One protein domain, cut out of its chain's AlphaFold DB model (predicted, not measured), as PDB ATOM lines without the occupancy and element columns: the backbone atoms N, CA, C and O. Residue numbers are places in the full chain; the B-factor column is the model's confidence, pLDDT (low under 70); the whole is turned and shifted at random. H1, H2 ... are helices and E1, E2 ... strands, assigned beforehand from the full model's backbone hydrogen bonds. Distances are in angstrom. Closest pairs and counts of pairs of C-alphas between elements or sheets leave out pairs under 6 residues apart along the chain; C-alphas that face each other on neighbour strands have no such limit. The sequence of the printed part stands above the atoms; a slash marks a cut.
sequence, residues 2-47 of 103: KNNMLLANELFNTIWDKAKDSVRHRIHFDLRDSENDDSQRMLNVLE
ATOM      1  N   LYS A   2      14.950 -26.966  45.402       39.97
ATOM      2  CA  LYS A   2      15.819 -27.097  44.223       39.97
ATOM      3  C   LYS A   2      16.573 -25.775  44.047       39.97
ATOM      4  O   LYS A   2      15.930 -24.731  44.028       39.97
ATOM      5  N   ASN A   3      17.888 -25.823  43.858       49.47
ATOM      6  CA  ASN A   3      18.734 -24.676  43.486       49.47
ATOM      7  C   ASN A   3      18.393 -24.093  42.085       49.47
ATOM      8  O   ASN A   3      19.212 -23.414  41.480       49.47
ATOM      9  N   ASN A   4      17.185 -24.334  41.563       58.16
ATOM     10  CA  ASN A   4      16.742 -24.007  40.205       58.16
ATOM     11  C   ASN A   4      16.296 -22.545  40.020       58.16
ATOM     12  O   ASN A   4      15.919 -22.175  38.916       58.16
ATOM     13  N   MET A   5      16.301 -21.711  41.064       69.75
ATOM     14  CA  MET A   5      15.865 -20.309  40.942       69.75
ATOM     15  C   MET A   5      16.966 -19.366  40.446       69.75
ATOM     16  O   MET A   5      16.662 -18.277  39.968       69.75
ATOM     17  N   LEU A   6      18.240 -19.743  40.594       87.56
ATOM     18  CA  LEU A   6      19.364 -18.843  40.349       87.56
ATOM     19  C   LEU A   6      20.108 -19.232  39.074       87.56
ATOM     20  O   LEU A   6      20.605 -20.349  38.939       87.56
ATOM     21  N   LEU A   7      20.263 -18.266  38.172       91.31
ATOM     22  CA  LEU A   7      21.181 -18.368  37.043       91.31
ATOM     23  C   LEU A   7      22.591 -18.003  37.529       91.31
ATOM     24  O   LEU A   7      23.003 -16.846  37.486       91.31
ATOM     25  N   ALA A   8      23.289 -18.991  38.089       92.75
ATOM     26  CA  ALA A   8      24.584 -18.812  38.743       92.75
ATOM     27  C   ALA A   8      25.769 -19.233  37.857       92.75
ATOM     28  O   ALA A   8      25.630 -20.021  36.923       92.75
ATOM     29  N   ASN A   9      26.971 -18.763  38.209       93.38
ATOM     30  CA  ASN A   9      28.207 -19.088  37.488       93.38
ATOM     31  C   ASN A   9      28.471 -20.592  37.359       93.38
ATOM     32  O   ASN A   9      28.980 -21.025  36.331       93.38
ATOM     33  N   GLU A  10      28.105 -21.391  38.363       93.94
ATOM     34  CA  GLU A  10      28.229 -22.851  38.306       93.94
ATOM     35  C   GLU A  10      27.387 -23.452  37.170       93.94
ATOM     36  O   GLU A  10      27.901 -24.238  36.370       93.94
ATOM     37  N   LEU A  11      26.125 -23.017  37.038       93.12
ATOM     38  CA  LEU A  11      25.262 -23.400  35.922       93.12
ATOM     39  C   LEU A  11      25.898 -22.974  34.599       93.12
ATOM     40  O   LEU A  11      26.064 -23.819  33.725       93.12
ATOM     41  N   PHE A  12      26.295 -21.702  34.474       94.75
ATOM     42  CA  PHE A  12      26.885 -21.159  33.246       94.75
ATOM     43  C   PHE A  12      28.145 -21.904  32.809       94.75
ATOM     44  O   PHE A  12      28.284 -22.213  31.632       94.75
ATOM     45  N   ASN A  13      29.051 -22.217  33.736       95.25
ATOM     46  CA  ASN A  13      30.261 -22.977  33.426       95.25
ATOM     47  C   ASN A  13      29.912 -24.403  32.975       95.25
ATOM     48  O   ASN A  13      30.428 -24.865  31.963       95.25
ATOM     49  N   THR A  14      28.953 -25.050  33.644       94.50
ATOM     50  CA  THR A  14      28.504 -26.407  33.296       94.50
ATOM     51  C   THR A  14      27.930 -26.484  31.880       94.50
ATOM     52  O   THR A  14      28.237 -27.408  31.128       94.50
ATOM     53  N   ILE A  15      27.068 -25.537  31.495       94.88
ATOM     54  CA  ILE A  15      26.487 -25.510  30.142       94.88
ATOM     55  C   ILE A  15      27.503 -25.061  29.086       94.88
ATOM     56  O   ILE A  15      27.416 -25.500  27.942       94.88
ATOM     57  N   TRP A  16      28.484 -24.238  29.463       95.56
ATOM     58  CA  TRP A  16      29.568 -23.818  28.579       95.56
ATOM     59  C   TRP A  16      30.501 -24.972  28.221       95.56
ATOM     60  O   TRP A  16      30.778 -25.179  27.042       95.56
ATOM     61  N   ASP A  17      30.896 -25.795  29.190       95.69
ATOM     62  CA  ASP A  17      31.725 -26.970  28.907       95.69
ATOM     63  C   ASP A  17      30.991 -27.976  28.004       95.69
ATOM     64  O   ASP A  17      31.561 -28.477  27.037       95.69
ATOM     65  N   LYS A  18      29.676 -28.156  28.194       94.81
ATOM     66  CA  LYS A  18      28.849 -28.946  27.262       94.81
ATOM     67  C   LYS A  18      28.784 -28.348  25.854       94.81
ATOM     68  O   LYS A  18      28.661 -29.094  24.885       94.81
ATOM     69  N   ALA A  19      28.808 -27.020  25.727       95.06
ATOM     70  CA  ALA A  19      28.808 -26.367  24.423       95.06
ATOM     71  C   ALA A  19      30.103 -26.676  23.659       95.06
ATOM     72  O   ALA A  19      30.008 -27.054  22.491       95.06
ATOM     73  N   LYS A  20      31.270 -26.609  24.320       93.94
ATOM     74  CA  LYS A  20      32.583 -26.943  23.731       93.94
ATOM     75  C   LYS A  20      32.611 -28.336  23.125       93.94
ATOM     76  O   LYS A  20      33.026 -28.491  21.979       93.94
ATOM     77  N   ASP A  21      32.104 -29.308  23.876       93.88
ATOM     78  CA  ASP A  21      32.112 -30.722  23.491       93.88
ATOM     79  C   ASP A  21      31.029 -31.070  22.456       93.88
ATOM     80  O   ASP A  21      31.013 -32.166  21.890       93.88
ATOM     81  N   SER A  22      30.095 -30.153  22.187       94.19
ATOM     82  CA  SER A  22      29.050 -30.375  21.193       94.19
ATOM     83  C   SER A  22      29.588 -30.216  19.768       94.19
ATOM     84  O   SER A  22      30.327 -29.286  19.462       94.19
ATOM     85  N   VAL A  23      29.112 -31.056  18.843       92.12
ATOM     86  CA  VAL A  23      29.496 -31.011  17.413       92.12
ATOM     87  C   VAL A  23      29.254 -29.638  16.772       92.12
ATOM     88  O   VAL A  23      29.945 -29.247  15.838       92.12
ATOM     89  N   ARG A  24      28.245 -28.901  17.250       93.12
ATOM     90  CA  ARG A  24      27.882 -27.576  16.721       93.12
ATOM     91  C   ARG A  24      28.524 -26.421  17.491       93.12
ATOM     92  O   ARG A  24      28.210 -25.276  17.177       93.12
ATOM     93  N   HIS A  25      29.322 -26.726  18.513       94.75
ATOM     94  CA  HIS A  25      29.894 -25.785  19.472       94.75
ATOM     95  C   HIS A  25      28.866 -24.851  20.139       94.75
ATOM     96  O   HIS A  25      29.153 -23.726  20.537       94.75
ATOM     97  N   ARG A  26      27.627 -25.338  20.279       95.69
ATOM     98  CA  ARG A  26      26.547 -24.640  20.972       95.69
ATOM     99  C   ARG A  26      25.603 -25.592  21.668       95.69
ATOM    100  O   ARG A  26      25.307 -26.675  21.158       95.69
ATOM    101  N   ILE A  27      25.026 -25.124  22.767       94.62
ATOM    102  CA  ILE A  27      23.937 -25.815  23.446       94.62
ATOM    103  C   ILE A  27      22.770 -24.868  23.702       94.62
ATOM    104  O   ILE A  27      22.942 -23.674  23.944       94.62
ATOM    105  N   HIS A  28      21.577 -25.443  23.631       93.56
ATOM    106  CA  HIS A  28      20.341 -24.846  24.099       93.56
ATOM    107  C   HIS A  28      19.990 -25.531  25.418       93.56
ATOM    108  O   HIS A  28      19.838 -26.753  25.452       93.56
ATOM    109  N   PHE A  29      19.917 -24.757  26.495       94.19
ATOM    110  CA  PHE A  29      19.499 -25.239  27.801       94.19
ATOM    111  C   PHE A  29      18.096 -24.719  28.099       94.19
ATOM    112  O   PHE A  29      17.877 -23.509  28.187       94.19
ATOM    113  N   ASP A  30      17.163 -25.654  28.229       92.81
ATOM    114  CA  ASP A  30      15.754 -25.384  28.479       92.81
ATOM    115  C   ASP A  30      15.543 -24.870  29.913       92.81
ATOM    116  O   ASP A  30      16.020 -25.480  30.872       92.81
ATOM    117  N   LEU A  31      14.865 -23.728  30.055       92.44
ATOM    118  CA  LEU A  31      14.534 -23.121  31.351       92.44
ATOM    119  C   LEU A  31      13.060 -23.299  31.735       92.44
ATOM    120  O   LEU A  31      12.617 -22.703  32.720       92.44
ATOM    121  N   ARG A  32      12.291 -24.054  30.951       91.56
ATOM    122  CA  ARG A  32      10.881 -24.315  31.224       91.56
ATOM    123  C   ARG A  32      10.708 -25.198  32.449       91.56
ATOM    124  O   ARG A  32      11.528 -26.065  32.756       91.56
ATOM    125  N   ASP A  33       9.596 -24.987  33.143       87.25
ATOM    126  CA  ASP A  33       9.304 -25.695  34.391       87.25
ATOM    127  C   ASP A  33       8.624 -27.059  34.147       87.25
ATOM    128  O   ASP A  33       8.590 -27.912  35.041       87.25
ATOM    129  N   SER A  34       8.091 -27.286  32.938       88.94
ATOM    130  CA  SER A  34       7.508 -28.562  32.505       88.94
ATOM    131  C   SER A  34       7.362 -28.649  30.980       88.94
ATOM    132  O   SER A  34       7.418 -27.638  30.292       88.94
ATOM    133  N   GLU A  35       7.066 -29.841  30.457       87.69
ATOM    134  CA  GLU A  35       6.758 -30.057  29.030       87.69
ATOM    135  C   GLU A  35       5.476 -29.349  28.555       87.69
ATOM    136  O   GLU A  35       5.304 -29.118  27.362       87.69
ATOM    137  N   ASN A  36       4.576 -29.000  29.481       93.12
ATOM    138  CA  ASN A  36       3.336 -28.281  29.174       93.12
ATOM    139  C   ASN A  36       3.526 -26.753  29.161       93.12
ATOM    140  O   ASN A  36       2.564 -26.029  28.922       93.12
ATOM    141  N   ASP A  37       4.729 -26.266  29.477       89.44
ATOM    142  CA  ASP A  37       5.080 -24.851  29.394       89.44
ATOM    143  C   ASP A  37       5.362 -24.499  27.924       89.44
ATOM    144  O   ASP A  37       6.299 -25.015  27.302       89.44
ATOM    145  N   ASP A  38       4.513 -23.646  27.356       88.06
ATOM    146  CA  ASP A  38       4.581 -23.189  25.969       88.06
ATOM    147  C   ASP A  38       5.429 -21.918  25.795       88.06
ATOM    148  O   ASP A  38       5.573 -21.408  24.680       88.06
ATOM    149  N   SER A  39       6.038 -21.414  26.874       88.12
ATOM    150  CA  SER A  39       6.928 -20.261  26.809       88.12
ATOM    151  C   SER A  39       8.270 -20.595  26.147       88.12
ATOM    152  O   SER A  39       8.790 -21.705  26.227       88.12
ATOM    153  N   GLN A  40       8.884 -19.598  25.506       86.38
ATOM    154  CA  GLN A  40      10.235 -19.708  24.948       86.38
ATOM    155  C   GLN A  40      11.249 -19.145  25.949       86.38
ATOM    156  O   GLN A  40      11.647 -17.984  25.872       86.38
ATOM    157  N   ARG A  41      11.636 -19.960  26.939       91.38
ATOM    158  CA  ARG A  41      12.614 -19.603  27.979       91.38
ATOM    159  C   ARG A  41      13.830 -20.512  27.876       91.38
ATOM    160  O   ARG A  41      13.733 -21.711  28.118       91.38
ATOM    161  N   MET A  42      14.987 -19.944  27.545       93.38
ATOM    162  CA  MET A  42      16.199 -20.733  27.322       93.38
ATOM    163  C   MET A  42      17.488 -19.968  27.599       93.38
ATOM    164  O   MET A  42      17.537 -18.745  27.484       93.38
ATOM    165  N   LEU A  43      18.554 -20.711  27.899       95.31
ATOM    166  CA  LEU A  43      19.927 -20.229  27.776       95.31
ATOM    167  C   LEU A  43      20.545 -20.816  26.513       95.31
ATOM    168  O   LEU A  43      20.734 -22.029  26.406       95.31
ATOM    169  N   ASN A  44      20.904 -19.946  25.578       95.44
ATOM    170  CA  ASN A  44      21.741 -20.324  24.450       95.44
ATOM    171  C   ASN A  44      23.198 -20.025  24.801       95.44
ATOM    172  O   ASN A  44      23.534 -18.904  25.180       95.44
ATOM    173  N   VAL A  45      24.061 -21.031  24.673       95.56
ATOM    174  CA  VAL A  45      25.506 -20.878  24.861       95.56
ATOM    175  C   VAL A  45      26.189 -21.203  23.558       95.56
ATOM    176  O   VAL A  45      25.960 -22.267  22.981       95.56
ATOM    177  N   LEU A  46      27.004 -20.263  23.102       95.44
ATOM    178  CA  LEU A  46      27.635 -20.269  21.797       95.44
ATOM    179  C   LEU A  46      29.135 -20.106  22.017       95.44
ATOM    180  O   LEU A  46      29.555 -19.142  22.655       95.44
ATOM    181  N   GLU A  47      29.931 -21.030  21.498       94.69
ATOM    182  CA  GLU A  47      31.369 -20.812  21.379       94.69
ATOM    183  C   GLU A  47      31.690 -19.868  20.230       94.69
ATOM    184  O   GLU A  47      30.876 -19.655  19.319       94.69
TER     185      GLU A  47
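Overview. This is residues 2 to 47 of the 103 residues of an uncharacterized protein of Parabacteroides distasonis (strain ATCC 8503 / DSM 20701 / CIP 104284 / JCM 5825 / NCTC 11152) (UniProt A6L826). A two-stranded hairpin, E1 and E2, has one helix, H1, packing with its later turns near the end where E1 begins and E2 ends, while the loop of residues 31 to 41 closes the other end. The printed part has 46 residues, with one named helix and two named strands that follow along the chain as H1, E1, E2; the sheet, in the order E1 - E2, is antiparallel, and the class is mixed, helices and strands. It is flat, 29 by 21 by 11 A, and only just loose, close to compact, with a radius of gyration of the C-alphas of 11.5 A.

Along the chain. Find C-alpha 9 at (28.207, -19.088, 37.488); from there H1, residues 9 to 21, runs 18.6 A. E1 is residues 26 to 30, 13.2 A; E2, residues 42 to 46, 12.7 A, ends at C-alpha 46, (27.635, -20.269, 21.797).

Arrangement. In the hairpin, N 29 and O 43 are 2.8 A apart, within hydrogen-bond range; the strand directions differ by 170 degrees. H1's closest C-alphas to E1 are Ala 19 and Arg 26, 4.5 A; to E2, Trp 16 and Val 45, 6.2 A. Every O i to N i+4 pair in H1 is within hydrogen-bond range.

Size, cuts and confidence. The C-alphas farthest apart, Lys 2 and Val 23, are 30.4 A apart. The printed part has no cut; E1 to E2 is a long link. Residues 2 to 5 have pLDDT under 70.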